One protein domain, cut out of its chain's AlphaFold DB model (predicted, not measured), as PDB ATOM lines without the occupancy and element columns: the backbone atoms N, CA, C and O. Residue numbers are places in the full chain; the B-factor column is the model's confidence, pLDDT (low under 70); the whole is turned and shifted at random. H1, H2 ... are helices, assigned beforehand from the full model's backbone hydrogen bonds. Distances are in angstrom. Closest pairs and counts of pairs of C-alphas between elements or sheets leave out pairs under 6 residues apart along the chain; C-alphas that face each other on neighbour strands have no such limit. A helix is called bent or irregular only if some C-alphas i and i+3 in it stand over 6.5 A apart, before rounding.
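AT A GLANCE: This is residues 2 to 82 of the 177 residues of the protein "Predicted protein" of Enterococcus faecalis T2 (UniProt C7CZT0). Two long helices, H1 and the kinked H5, cross at a steep angle and make the core, and the shorter H2 and H3 pack on H5 within its residues 70 to 82. The small helix H4 sits at the end of the body where H1 and H5 begin, next to the first turns of both. The printed part has 81 residues with five named helices, H1 to H5 in order along the chain, and no named strand; the class is all helix. It is compact, with a radius of gyration of the C-alphas of 12.2 A, yet elongated in outline, spanning 37 by 22 by 18 A.

HOW THE PARTS SIT: Start with H1, residues 3 to 19, and look from there to H5, residues 60 to 82, the hub that touches the four other helices. H1 and H5 touch, running the same way at a steep tilt of 54 degrees; their closest C-alphas, of Val 14 and Val 75, are 5.8 A apart. Go on to H2, residues 27 to 38, which is about perpendicular to H5 at 78 degrees and touches residues 74 to 82 of it alone; the closest C-alphas are those of Leu 35 and Val 78, 5.8 A apart. Next, H3, residues 40 to 47, touches H2 only at the corner, where the closest C-alphas, of Tyr 36 and Met 43, are 6.1 A apart. H3 touches H5 at residues 70 to 77 alone, opposite ways at a steep tilt of 55 degrees, with the C-alphas of Thr 41 and Ile 74 closest at 5.7 A. H4, residues 54 to 58, touches residues 3 to 6 of H1 alone; the closest C-alphas, of Ser 3 and Lys 55, are 6.2 A apart. H4 touches H5 only at the corner, closest at the C-alphas of Leu 57 and Phe 63, 4.7 A apart, and H2 and H4 are apart. In the backbone, every O i to N i+4 pair is within hydrogen-bond range in H1 and H3, against 6 of 8 in H2, 17 of 19 in H5 and 0 of 1 in H4, where 2 of 2 O i to N i+3 pairs are within range.

IN THESE COORDINATES: Find C-alpha 3 at (-25.555, -14.878, 318.539); from there H1 runs 24.2 A to C-alpha 19. H2 covers 14.4 A and is irregular, with C-alphas 29 and 32 standing 7.2 A apart. H3 measures 10.5 A and H4 7.8 A. H5 starts at C-alpha 60, (-36.318, -9.433, 325.976), has a kink of 43 degrees near residue 69, and reaches C-alpha 82 at (-25.332, -33.446, 337.223), 28.7 A away.

THE WHOLE: The two C-alphas farthest apart are those of Asp 25 and Lys 52, 37.6 A. The printed part has no cut. The links H2 to H3 and H4 to H5 are tight, H1 to H2 and H3 to H4 are short, and no link is long. The mean pLDDT of the printed part is 93.3, and no printed residue is under 70.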
ATOM      1  N   ASP A   2     -25.036 -10.046 319.211       84.69
ATOM      2  CA  ASP A   2     -24.680 -11.151 318.323       84.69
ATOM      3  C   ASP A   2     -25.181 -12.489 318.900       84.69
ATOM      4  O   ASP A   2     -25.702 -12.554 320.016       84.69
ATOM      5  N   SER A   3     -25.091 -13.557 318.110       85.75
ATOM      6  CA  SER A   3     -25.555 -14.878 318.539       85.75
ATOM      7  C   SER A   3     -24.767 -15.429 319.730       85.75
ATOM      8  O   SER A   3     -25.349 -16.128 320.557       85.75
ATOM      9  N   ASN A   4     -23.478 -15.100 319.843       87.88
ATOM     10  CA  ASN A   4     -22.616 -15.591 320.918       87.88
ATOM     11  C   ASN A   4     -23.020 -14.986 322.264       87.88
ATOM     12  O   ASN A   4     -23.123 -15.704 323.257       87.88
ATOM     13  N   GLU A   5     -23.351 -13.698 322.284       91.19
ATOM     14  CA  GLU A   5     -23.832 -13.001 323.470       91.19
ATOM     15  C   GLU A   5     -25.208 -13.525 323.913       91.19
ATOM     16  O   GLU A   5     -25.470 -13.672 325.105       91.19
ATOM     17  N   ILE A   6     -26.076 -13.911 322.968       91.75
ATOM     18  CA  ILE A   6     -27.351 -14.576 323.288       91.75
ATOM     19  C   ILE A   6     -27.107 -15.939 323.946       91.75
ATOM     20  O   ILE A   6     -27.717 -16.233 324.975       91.75
ATOM     21  N   ILE A   7     -26.227 -16.769 323.375       93.00
ATOM     22  CA  ILE A   7     -25.873 -18.080 323.945       93.00
ATOM     23  C   ILE A   7     -25.292 -17.911 325.348       93.00
ATOM     24  O   ILE A   7     -25.725 -18.588 326.279       93.00
ATOM     25  N   LYS A   8     -24.371 -16.959 325.520       93.75
ATOM     26  CA  LYS A   8     -23.785 -16.619 326.817       93.75
ATOM     27  C   LYS A   8     -24.861 -16.225 327.830       93.75
ATOM     28  O   LYS A   8     -24.870 -16.762 328.935       93.75
ATOM     29  N   ARG A   9     -25.818 -15.376 327.444       94.81
ATOM     30  CA  ARG A   9     -26.934 -14.967 328.309       94.81
ATOM     31  C   ARG A   9     -27.838 -16.141 328.700       94.81
ATOM     32  O   ARG A   9     -28.261 -16.222 329.853       94.81
ATOM     33  N   VAL A  10     -28.129 -17.062 327.775       95.19
ATOM     34  CA  VAL A  10     -28.870 -18.298 328.096       95.19
ATOM     35  C   VAL A  10     -28.077 -19.147 329.087       95.19
ATOM     36  O   VAL A  10     -28.633 -19.552 330.105       95.19
ATOM     37  N   ARG A  11     -26.780 -19.366 328.836       96.12
ATOM     38  CA  ARG A  11     -25.885 -20.131 329.715       96.12
ATOM     39  C   ARG A  11     -25.857 -19.564 331.133       96.12
ATOM     40  O   ARG A  11     -26.039 -20.308 332.088       96.12
ATOM     41  N   GLU A  12     -25.690 -18.253 331.278       96.62
ATOM     42  CA  GLU A  12     -25.694 -17.582 332.584       96.62
ATOM     43  C   GLU A  12     -27.035 -17.736 333.307       96.62
ATOM     44  O   GLU A  12     -27.067 -17.989 334.513       96.62
ATOM     45  N   ARG A  13     -28.156 -17.610 332.584       97.06
ATOM     46  CA  ARG A  13     -29.486 -17.789 333.171       97.06
ATOM     47  C   ARG A  13     -29.706 -19.231 333.622       97.06
ATOM     48  O   ARG A  13     -30.181 -19.430 334.734       97.06
ATOM     49  N   VAL A  14     -29.326 -20.214 332.805       97.62
ATOM     50  CA  VAL A  14     -29.384 -21.640 333.159       97.62
ATOM     51  C   VAL A  14     -28.519 -21.926 334.383       97.62
ATOM     52  O   VAL A  14     -29.028 -22.497 335.342       97.62
ATOM     53  N   TYR A  15     -27.264 -21.464 334.401       97.31
ATOM     54  CA  TYR A  15     -26.357 -21.636 335.539       97.31
ATOM     55  C   TYR A  15     -26.986 -21.130 336.842       97.31
ATOM     56  O   TYR A  15     -27.011 -21.848 337.837       97.31
ATOM     57  N   ARG A  16     -27.572 -19.923 336.833       97.06
ATOM     58  CA  ARG A  16     -28.240 -19.360 338.018       97.06
ATOM     59  C   ARG A  16     -29.404 -20.221 338.502       97.06
ATOM     60  O   ARG A  16     -29.586 -20.350 339.706       97.06
ATOM     61  N   GLU A  17     -30.205 -20.779 337.597       97.62
ATOM     62  CA  GLU A  17     -31.342 -21.626 337.979       97.62
ATOM     63  C   GLU A  17     -30.911 -23.024 338.446       97.62
ATOM     64  O   GLU A  17     -31.520 -23.569 339.367       97.62
ATOM     65  N   VAL A  18     -29.846 -23.584 337.868       97.62
ATOM     66  CA  VAL A  18     -29.243 -24.849 338.313       97.62
ATOM     67  C   VAL A  18     -28.612 -24.682 339.694       97.62
ATOM     68  O   VAL A  18     -28.904 -25.476 340.582       97.62
ATOM     69  N   LYS A  19     -27.844 -23.610 339.923       96.81
ATOM     70  CA  LYS A  19     -27.178 -23.315 341.205       96.81
ATOM     71  C   LYS A  19     -28.137 -23.201 342.391       96.81
ATOM     72  O   LYS A  19     -27.766 -23.498 343.516       96.81
ATOM     73  N   LYS A  20     -29.388 -22.793 342.158       96.69
ATOM     74  CA  LYS A  20     -30.423 -22.769 343.208       96.69
ATOM     75  C   LYS A  20     -30.856 -24.164 343.670       96.69
ATOM     76  O   LYS A  20     -31.466 -24.278 344.726       96.69
ATOM     77  N   LYS A  21     -30.639 -25.189 342.844       96.62
ATOM     78  CA  LYS A  21     -31.194 -26.541 343.014       96.62
ATOM     79  C   LYS A  21     -30.117 -27.604 343.217       96.62
ATOM     80  O   LYS A  21     -30.381 -28.597 343.883       96.62
ATOM     81  N   TYR A  22     -28.937 -27.414 342.637       96.19
ATOM     82  CA  TYR A  22     -27.804 -28.319 342.762       96.19
ATOM     83  C   TYR A  22     -26.871 -27.845 343.874       96.19
ATOM     84  O   TYR A  22     -26.350 -26.734 343.807       96.19
ATOM     85  N   THR A  23     -26.697 -28.675 344.900       91.44
ATOM     86  CA  THR A  23     -26.041 -28.292 346.161       91.44
ATOM     87  C   THR A  23     -24.631 -28.846 346.327       91.44
ATOM     88  O   THR A  23     -24.009 -28.574 347.348       91.44
ATOM     89  N   ARG A  24     -24.138 -29.648 345.377       93.31
ATOM     90  CA  ARG A  24     -22.776 -30.189 345.433       93.31
ATOM     91  C   ARG A  24     -21.770 -29.155 344.921       93.31
ATOM     92  O   ARG A  24     -22.084 -28.355 344.038       93.31
ATOM     93  N   ASP A  25     -20.559 -29.209 345.469       93.88
ATOM     94  CA  ASP A  25     -19.499 -28.222 345.222       93.88
ATOM     95  C   ASP A  25     -18.779 -28.410 343.871       93.88
ATOM     96  O   ASP A  25     -17.968 -27.580 343.467       93.88
ATOM     97  N   ASP A  26     -19.104 -29.473 343.133       94.12
ATOM     98  CA  ASP A  26     -18.586 -29.801 341.798       94.12
ATOM     99  C   ASP A  26     -19.376 -29.130 340.654       94.12
ATOM    100  O   ASP A  26     -19.145 -29.416 339.478       94.12
ATOM    101  N   LEU A  27     -20.309 -28.218 340.960       95.00
ATOM    102  CA  LEU A  27     -21.117 -27.548 339.936       95.00
ATOM    103  C   LEU A  27     -20.256 -26.826 338.896       95.00
ATOM    104  O   LEU A  27     -20.472 -26.980 337.696       95.00
ATOM    105  N   ASP A  28     -19.307 -26.010 339.357       93.69
ATOM    106  CA  ASP A  28     -18.540 -25.115 338.486       93.69
ATOM    107  C   ASP A  28     -17.601 -25.885 337.552       93.69
ATOM    108  O   ASP A  28     -17.329 -25.428 336.443       93.69
ATOM    109  N   THR A  29     -17.159 -27.076 337.965       92.06
ATOM    110  CA  THR A  29     -16.310 -27.945 337.147       92.06
ATOM    111  C   THR A  29     -17.121 -28.751 336.135       92.06
ATOM    112  O   THR A  29     -16.646 -28.975 335.027       92.06
ATOM    113  N   ARG A  30     -18.355 -29.149 336.470       94.62
ATOM    114  CA  ARG A  30     -19.146 -30.085 335.650       94.62
ATOM    115  C   ARG A  30     -20.196 -29.437 334.761       94.62
ATOM    116  O   ARG A  30     -20.553 -29.993 333.723       94.62
ATOM    117  N   ILE A  31     -20.726 -28.272 335.140       94.75
ATOM    118  CA  ILE A  31     -21.902 -27.699 334.468       94.75
ATOM    119  C   ILE A  31     -21.669 -27.454 332.980       94.75
ATOM    120  O   ILE A  31     -22.604 -27.593 332.194       94.75
ATOM    121  N   GLN A  32     -20.449 -27.101 332.577       92.94
ATOM    122  CA  GLN A  32     -20.138 -26.874 331.174       92.94
ATOM    123  C   GLN A  32     -20.276 -28.167 330.370       92.94
ATOM    124  O   GLN A  32     -20.995 -28.172 329.373       92.94
ATOM    125  N   ASP A  33     -19.674 -29.262 330.824       92.81
ATOM    126  CA  ASP A  33     -19.749 -30.531 330.104       92.81
ATOM    127  C   ASP A  33     -21.184 -31.055 330.055       92.81
ATOM    128  O   ASP A  33     -21.697 -31.395 328.989       92.81
ATOM    129  N   VAL A  34     -21.897 -31.000 331.180       95.00
ATOM    130  CA  VAL A  34     -23.306 -31.405 331.220       95.00
ATOM    131  C   VAL A  34     -24.159 -30.549 330.277       95.00
ATOM    132  O   VAL A  34     -24.979 -31.069 329.520       95.00
ATOM    133  N   LEU A  35     -23.966 -29.232 330.277       95.38
ATOM    134  CA  LEU A  35     -24.733 -28.325 329.431       95.38
ATOM    135  C   LEU A  35     -24.469 -28.566 327.939       95.38
ATOM    136  O   LEU A  35     -25.411 -28.566 327.151       95.38
ATOM    137  N   TYR A  36     -23.210 -28.758 327.541       92.44
ATOM    138  CA  TYR A  36     -22.838 -28.871 326.130       92.44
ATOM    139  C   TYR A  36     -22.989 -30.275 325.554       92.44
ATOM    140  O   TYR A  36     -23.246 -30.382 324.359       92.44
ATOM    141  N   TYR A  37     -22.861 -31.321 326.369       90.62
ATOM    142  CA  TYR A  37     -22.849 -32.703 325.883       90.62
ATOM    143  C   TYR A  37     -24.064 -33.515 326.326       90.62
ATOM    144  O   TYR A  37     -24.371 -34.532 325.712       90.62
ATOM    145  N   ARG A  38     -24.797 -33.066 327.354       93.25
ATOM    146  CA  ARG A  38     -25.919 -33.833 327.921       93.25
ATOM    147  C   ARG A  38     -27.267 -33.123 327.854       93.25
ATOM    148  O   ARG A  38     -28.296 -33.788 327.908       93.25
ATOM    149  N   SER A  39     -27.297 -31.804 327.652       96.31
ATOM    150  CA  SER A  39     -28.544 -31.095 327.347       96.31
ATOM    151  C   SER A  39     -28.811 -31.065 325.845       96.31
ATOM    152  O   SER A  39     -28.314 -30.207 325.111       96.31
ATOM    153  N   GLU A  40     -29.672 -31.968 325.374       95.50
ATOM    154  CA  GLU A  40     -30.150 -31.961 323.990       95.50
ATOM    155  C   GLU A  40     -30.770 -30.625 323.580       95.50
ATOM    156  O   GLU A  40     -30.594 -30.163 322.447       95.50
ATOM    157  N   THR A  41     -31.541 -30.006 324.477       95.94
ATOM    158  CA  THR A  41     -32.215 -28.746 324.169       95.94
ATOM    159  C   THR A  41     -31.197 -27.621 323.994       95.94
ATOM    160  O   THR A  41     -31.359 -26.793 323.090       95.94
ATOM    161  N   TYR A  42     -30.131 -27.601 324.797       95.50
ATOM    162  CA  TYR A  42     -29.056 -26.625 324.656       95.50
ATOM    163  C   TYR A  42     -28.202 -26.893 323.412       95.50
ATOM    164  O   TYR A  42     -27.955 -25.964 322.644       95.50
ATOM    165  N   MET A  43     -27.849 -28.150 323.124       92.94
ATOM    166  CA  MET A  43     -27.147 -28.522 321.887       92.94
ATOM    167  C   MET A  43     -27.906 -28.063 320.637       92.94
ATOM    168  O   MET A  43     -27.326 -27.459 319.734       92.94
ATOM    169  N   LYS A  44     -29.232 -28.263 320.607       92.56
ATOM    170  CA  LYS A  44     -30.099 -27.766 319.527       92.56
ATOM    171  C   LYS A  44     -30.085 -26.238 319.446       92.56
ATOM    172  O   LYS A  44     -30.102 -25.689 318.353       92.56
ATOM    173  N   LEU A  45     -30.055 -25.523 320.572       91.94
ATOM    174  CA  LEU A  45     -29.928 -24.062 320.560       91.94
ATOM    175  C   LEU A  45     -28.589 -23.623 319.943       91.94
ATOM    176  O   LEU A  45     -28.584 -22.741 319.081       91.94
ATOM    177  N   VAL A  46     -27.482 -24.236 320.370       90.38
ATOM    178  CA  VAL A  46     -26.123 -23.921 319.904       90.38
ATOM    179  C   VAL A  46     -25.961 -24.231 318.416       90.38
ATOM    180  O   VAL A  46     -25.416 -23.407 317.686       90.38
ATOM    181  N   SER A  47     -26.503 -25.345 317.917       87.31
ATOM    182  CA  SER A  47     -26.429 -25.677 316.486       87.31
ATOM    183  C   SER A  47     -27.165 -24.666 315.595       87.31
ATOM    184  O   SER A  47     -26.793 -24.459 314.439       87.31
ATOM    185  N   PHE A  48     -28.159 -23.952 316.136       84.62
ATOM    186  CA  PHE A  48     -28.843 -22.852 315.452       84.62
ATOM    187  C   PHE A  48     -28.215 -21.470 315.690       84.62
ATOM    188  O   PHE A  48     -28.803 -20.471 315.259       84.62
ATOM    189  N   ALA A  49     -27.040 -21.373 316.324       77.88
ATOM    190  CA  ALA A  49     -26.403 -20.093 316.642       77.88
ATOM    191  C   ALA A  49     -26.113 -19.234 315.394       77.88
ATOM    192  O   ALA A  49     -26.225 -18.010 315.438       77.88
ATOM    193  N   ASN A  50     -25.870 -19.846 314.235       74.75
ATOM    194  CA  ASN A  50     -25.680 -19.112 312.975       74.75
ATOM    195  C   ASN A  50     -27.002 -18.741 312.266       74.75
ATOM    196  O   ASN A  50     -27.008 -18.066 311.237       74.75
ATOM    197  N   GLY A  51     -28.152 -19.158 312.803       78.56
ATOM    198  CA  GLY A  51     -29.461 -18.979 312.180       78.56
ATOM    199  C   GLY A  51     -30.160 -17.657 312.518       78.56
ATOM    200  O   GLY A  51     -30.011 -17.082 313.592       78.56
ATOM    201  N   LYS A  52     -31.072 -17.200 311.647       79.19
ATOM    202  CA  LYS A  52     -31.935 -16.025 311.927       79.19
ATOM    203  C   LYS A  52     -32.841 -16.212 313.157       79.19
ATOM    204  O   LYS A  52     -33.341 -15.233 313.707       79.19
ATOM    205  N   ARG A  53     -33.092 -17.459 313.578       81.00
ATOM    206  CA  ARG A  53     -33.974 -17.783 314.710       81.00
ATOM    207  C   ARG A  53     -33.369 -17.391 316.056       81.00
ATOM    208  O   ARG A  53     -34.110 -16.838 316.862       81.00
ATOM    209  N   ILE A  54     -32.066 -17.591 316.276       86.81
ATOM    210  CA  ILE A  54     -31.446 -17.242 317.561       86.81
ATOM    211  C   ILE A  54     -31.439 -15.731 317.792       86.81
ATOM    212  O   ILE A  54     -31.737 -15.282 318.892       86.81
ATOM    213  N   LYS A  55     -31.254 -14.932 316.731       88.25
ATOM    214  CA  LYS A  55     -31.283 -13.461 316.803       88.25
ATOM    215  C   LYS A  55     -32.607 -12.914 317.344       88.25
ATOM    216  O   LYS A  55     -32.633 -11.826 317.907       88.25
ATOM    217  N   LYS A  56     -33.709 -13.670 317.228       88.81
ATOM    218  CA  LYS A  56     -34.999 -13.290 317.826       88.81
ATOM    219  C   LYS A  56     -34.943 -13.237 319.353       88.81
ATOM    220  O   LYS A  56     -35.747 -12.522 319.930       88.81
ATOM    221  N   LEU A  57     -34.020 -13.956 319.990       91.31
ATOM    222  CA  LEU A  57     -33.826 -13.948 321.440       91.31
ATOM    223  C   LEU A  57     -33.061 -12.710 321.938       91.31
ATOM    224  O   LEU A  57     -32.902 -12.548 323.141       91.31
ATOM    225  N   ALA A  58     -32.620 -11.814 321.046       90.56
ATOM    226  CA  ALA A  58     -32.159 -10.485 321.450       90.56
ATOM    227  C   ALA A  58     -33.309  -9.624 322.009       90.56
ATOM    228  O   ALA A  58     -33.070  -8.720 322.806       90.56
ATOM    229  N   ASP A  59     -34.550  -9.905 321.595       93.44
ATOM    230  CA  ASP A  59     -35.754  -9.285 322.147       93.44
ATOM    231  C   ASP A  59     -36.027  -9.837 323.561       93.44
ATOM    232  O   ASP A  59     -36.189 -11.055 323.706       93.44
ATOM    233  N   PRO A  60     -36.124  -8.982 324.599       93.81
ATOM    234  CA  PRO A  60     -36.318  -9.433 325.976       93.81
ATOM    235  C   PRO A  60     -37.574 -10.283 326.190       93.81
ATOM    236  O   PRO A  60     -37.518 -11.273 326.909       93.81
ATOM    237  N   ARG A  61     -38.700  -9.962 325.540       95.38
ATOM    238  CA  ARG A  61     -39.951 -10.724 325.707       95.38
ATOM    239  C   ARG A  61     -39.831 -12.113 325.090       95.38
ATOM    240  O   ARG A  61     -40.322 -13.091 325.651       95.38
ATOM    241  N   LYS A  62     -39.173 -12.216 323.931       94.88
ATOM    242  CA  LYS A  62     -38.900 -13.513 323.292       94.88
ATOM    243  C   LYS A  62     -37.885 -14.328 324.083       94.88
ATOM    244  O   LYS A  62     -38.032 -15.546 324.133       94.88
ATOM    245  N   PHE A  63     -36.897 -13.671 324.688       95.25
ATOM    246  CA  PHE A  63     -35.941 -14.309 325.583       95.25
ATOM    247  C   PHE A  63     -36.636 -14.908 326.809       95.25
ATOM    248  O   PHE A  63     -36.483 -16.101 327.046       95.25
ATOM    249  N   GLU A  64     -37.455 -14.139 327.533       96.94
ATOM    250  CA  GLU A  64     -38.163 -14.663 328.710       96.94
ATOM    251  C   GLU A  64     -39.110 -15.808 328.326       96.94
ATOM    252  O   GLU A  64     -39.037 -16.883 328.909       96.94
ATOM    253  N   LYS A  65     -39.876 -15.675 327.231       96.56
ATOM    254  CA  LYS A  65     -40.717 -16.779 326.729       96.56
ATOM    255  C   LYS A  65     -39.908 -18.036 326.383       96.56
ATOM    256  O   LYS A  65     -40.384 -19.160 326.559       96.56
ATOM    257  N   PHE A  66     -38.704 -17.868 325.839       96.00
ATOM    258  CA  PHE A  66     -37.792 -18.982 325.602       96.00
ATOM    259  C   PHE A  66     -37.334 -19.600 326.926       96.00
ATOM    260  O   PHE A  66     -37.368 -20.823 327.051       96.00
ATOM    261  N   MET A  67     -36.957 -18.788 327.915       97.25
ATOM    262  CA  MET A  67     -36.521 -19.276 329.222       97.25
ATOM    263  C   MET A  67     -37.635 -20.022 329.966       97.25
ATOM    264  O   MET A  67     -37.377 -21.113 330.467       97.25
ATOM    265  N   ASP A  68     -38.872 -19.530 329.917       96.38
ATOM    266  CA  ASP A  68     -40.049 -20.152 330.545       96.38
ATOM    267  C   ASP A  68     -40.457 -21.486 329.904       96.38
ATOM    268  O   ASP A  68     -41.231 -22.252 330.472       96.38
ATOM    269  N   THR A  69     -39.949 -21.787 328.705       95.31
ATOM    270  CA  THR A  69     -40.307 -23.005 327.966       95.31
ATOM    271  C   THR A  69     -39.106 -23.913 327.735       95.31
ATOM    272  O   THR A  69     -39.027 -25.015 328.269       95.31
ATOM    273  N   LYS A  70     -38.160 -23.474 326.908       96.06
ATOM    274  CA  LYS A  70     -36.944 -24.214 326.561       96.06
ATOM    275  C   LYS A  70     -35.885 -24.088 327.648       96.06
ATOM    276  O   LYS A  70     -35.218 -25.076 327.921       96.06
ATOM    277  N   GLY A  71     -35.775 -22.934 328.302       96.62
ATOM    278  CA  GLY A  71     -34.870 -22.746 329.435       96.62
ATOM    279  C   GLY A  71     -35.168 -23.698 330.592       96.62
ATOM    280  O   GLY A  71     -34.253 -24.350 331.080       96.62
ATOM    281  N   VAL A  72     -36.442 -23.862 330.962       97.62
ATOM    282  CA  VAL A  72     -36.872 -24.845 331.975       97.62
ATOM    283  C   VAL A  72     -36.447 -26.267 331.599       97.62
ATOM    284  O   VAL A  72     -35.946 -26.994 332.453       97.62
ATOM    285  N   LYS A  73     -36.588 -26.652 330.321       98.06
ATOM    286  CA  LYS A  73     -36.134 -27.964 329.827       98.06
ATOM    287  C   LYS A  73     -34.620 -28.123 329.920       98.06
ATOM    288  O   LYS A  73     -34.171 -29.135 330.436       98.06
ATOM    289  N   ILE A  74     -33.853 -27.113 329.503       98.25
ATOM    290  CA  ILE A  74     -32.386 -27.123 329.625       98.25
ATOM    291  C   ILE A  74     -31.976 -27.287 331.093       98.25
ATOM    292  O   ILE A  74     -31.141 -28.123 331.405       98.25
ATOM    293  N   VAL A  75     -32.585 -26.530 332.011       98.31
ATOM    294  CA  VAL A  75     -32.291 -26.640 333.451       98.31
ATOM    295  C   VAL A  75     -32.604 -28.043 333.975       98.31
ATOM    296  O   VAL A  75     -31.820 -28.578 334.752       98.31
ATOM    297  N   ALA A  76     -33.720 -28.644 333.559       98.19
ATOM    298  CA  ALA A  76     -34.079 -30.004 333.958       98.19
ATOM    299  C   ALA A  76     -33.082 -31.048 333.424       98.19
ATOM    300  O   ALA A  76     -32.612 -31.869 334.202       98.19
ATOM    301  N   GLU A  77     -32.715 -30.971 332.143       98.12
ATOM    302  CA  GLU A  77     -31.705 -31.841 331.520       98.12
ATOM    303  C   GLU A  77     -30.338 -31.702 332.210       98.12
ATOM    304  O   GLU A  77     -29.669 -32.696 332.477       98.12
ATOM    305  N   VAL A  78     -29.929 -30.477 332.557       97.75
ATOM    306  CA  VAL A  78     -28.657 -30.239 333.253       97.75
ATOM    307  C   VAL A  78     -28.679 -30.784 334.677       97.75
ATOM    308  O   VAL A  78     -27.706 -31.389 335.117       97.75
ATOM    309  N   LEU A  79     -29.775 -30.602 335.413       97.62
ATOM    310  CA  LEU A  79     -29.903 -31.162 336.759       97.62
ATOM    311  C   LEU A  79     -29.920 -32.686 336.741       97.62
ATOM    312  O   LEU A  79     -29.294 -33.302 337.601       97.62
ATOM    313  N   ASP A  80     -30.617 -33.286 335.779       97.00
ATOM    314  CA  ASP A  80     -30.578 -34.730 335.571       97.00
ATOM    315  C   ASP A  80     -29.141 -35.189 335.307       97.00
ATOM    316  O   ASP A  80     -28.635 -36.056 336.016       97.00
ATOM    317  N   GLY A  81     -28.434 -34.521 334.394       95.75
ATOM    318  CA  GLY A  81     -27.051 -34.858 334.095       95.75
ATOM    319  C   GLY A  81     -26.121 -34.752 335.310       95.75
ATOM    320  O   GLY A  81     -25.404 -35.698 335.642       95.75
ATOM    321  N   LEU A  82     -26.179 -33.647 336.046       96.00
ATOM    322  CA  LEU A  82     -25.332 -33.446 337.223       96.00
ATOM    323  C   LEU A  82     -25.576 -34.492 338.326       96.00
ATOM    324  O   LEU A  82     -24.633 -34.884 339.019       96.00
TER     325      LEU A  82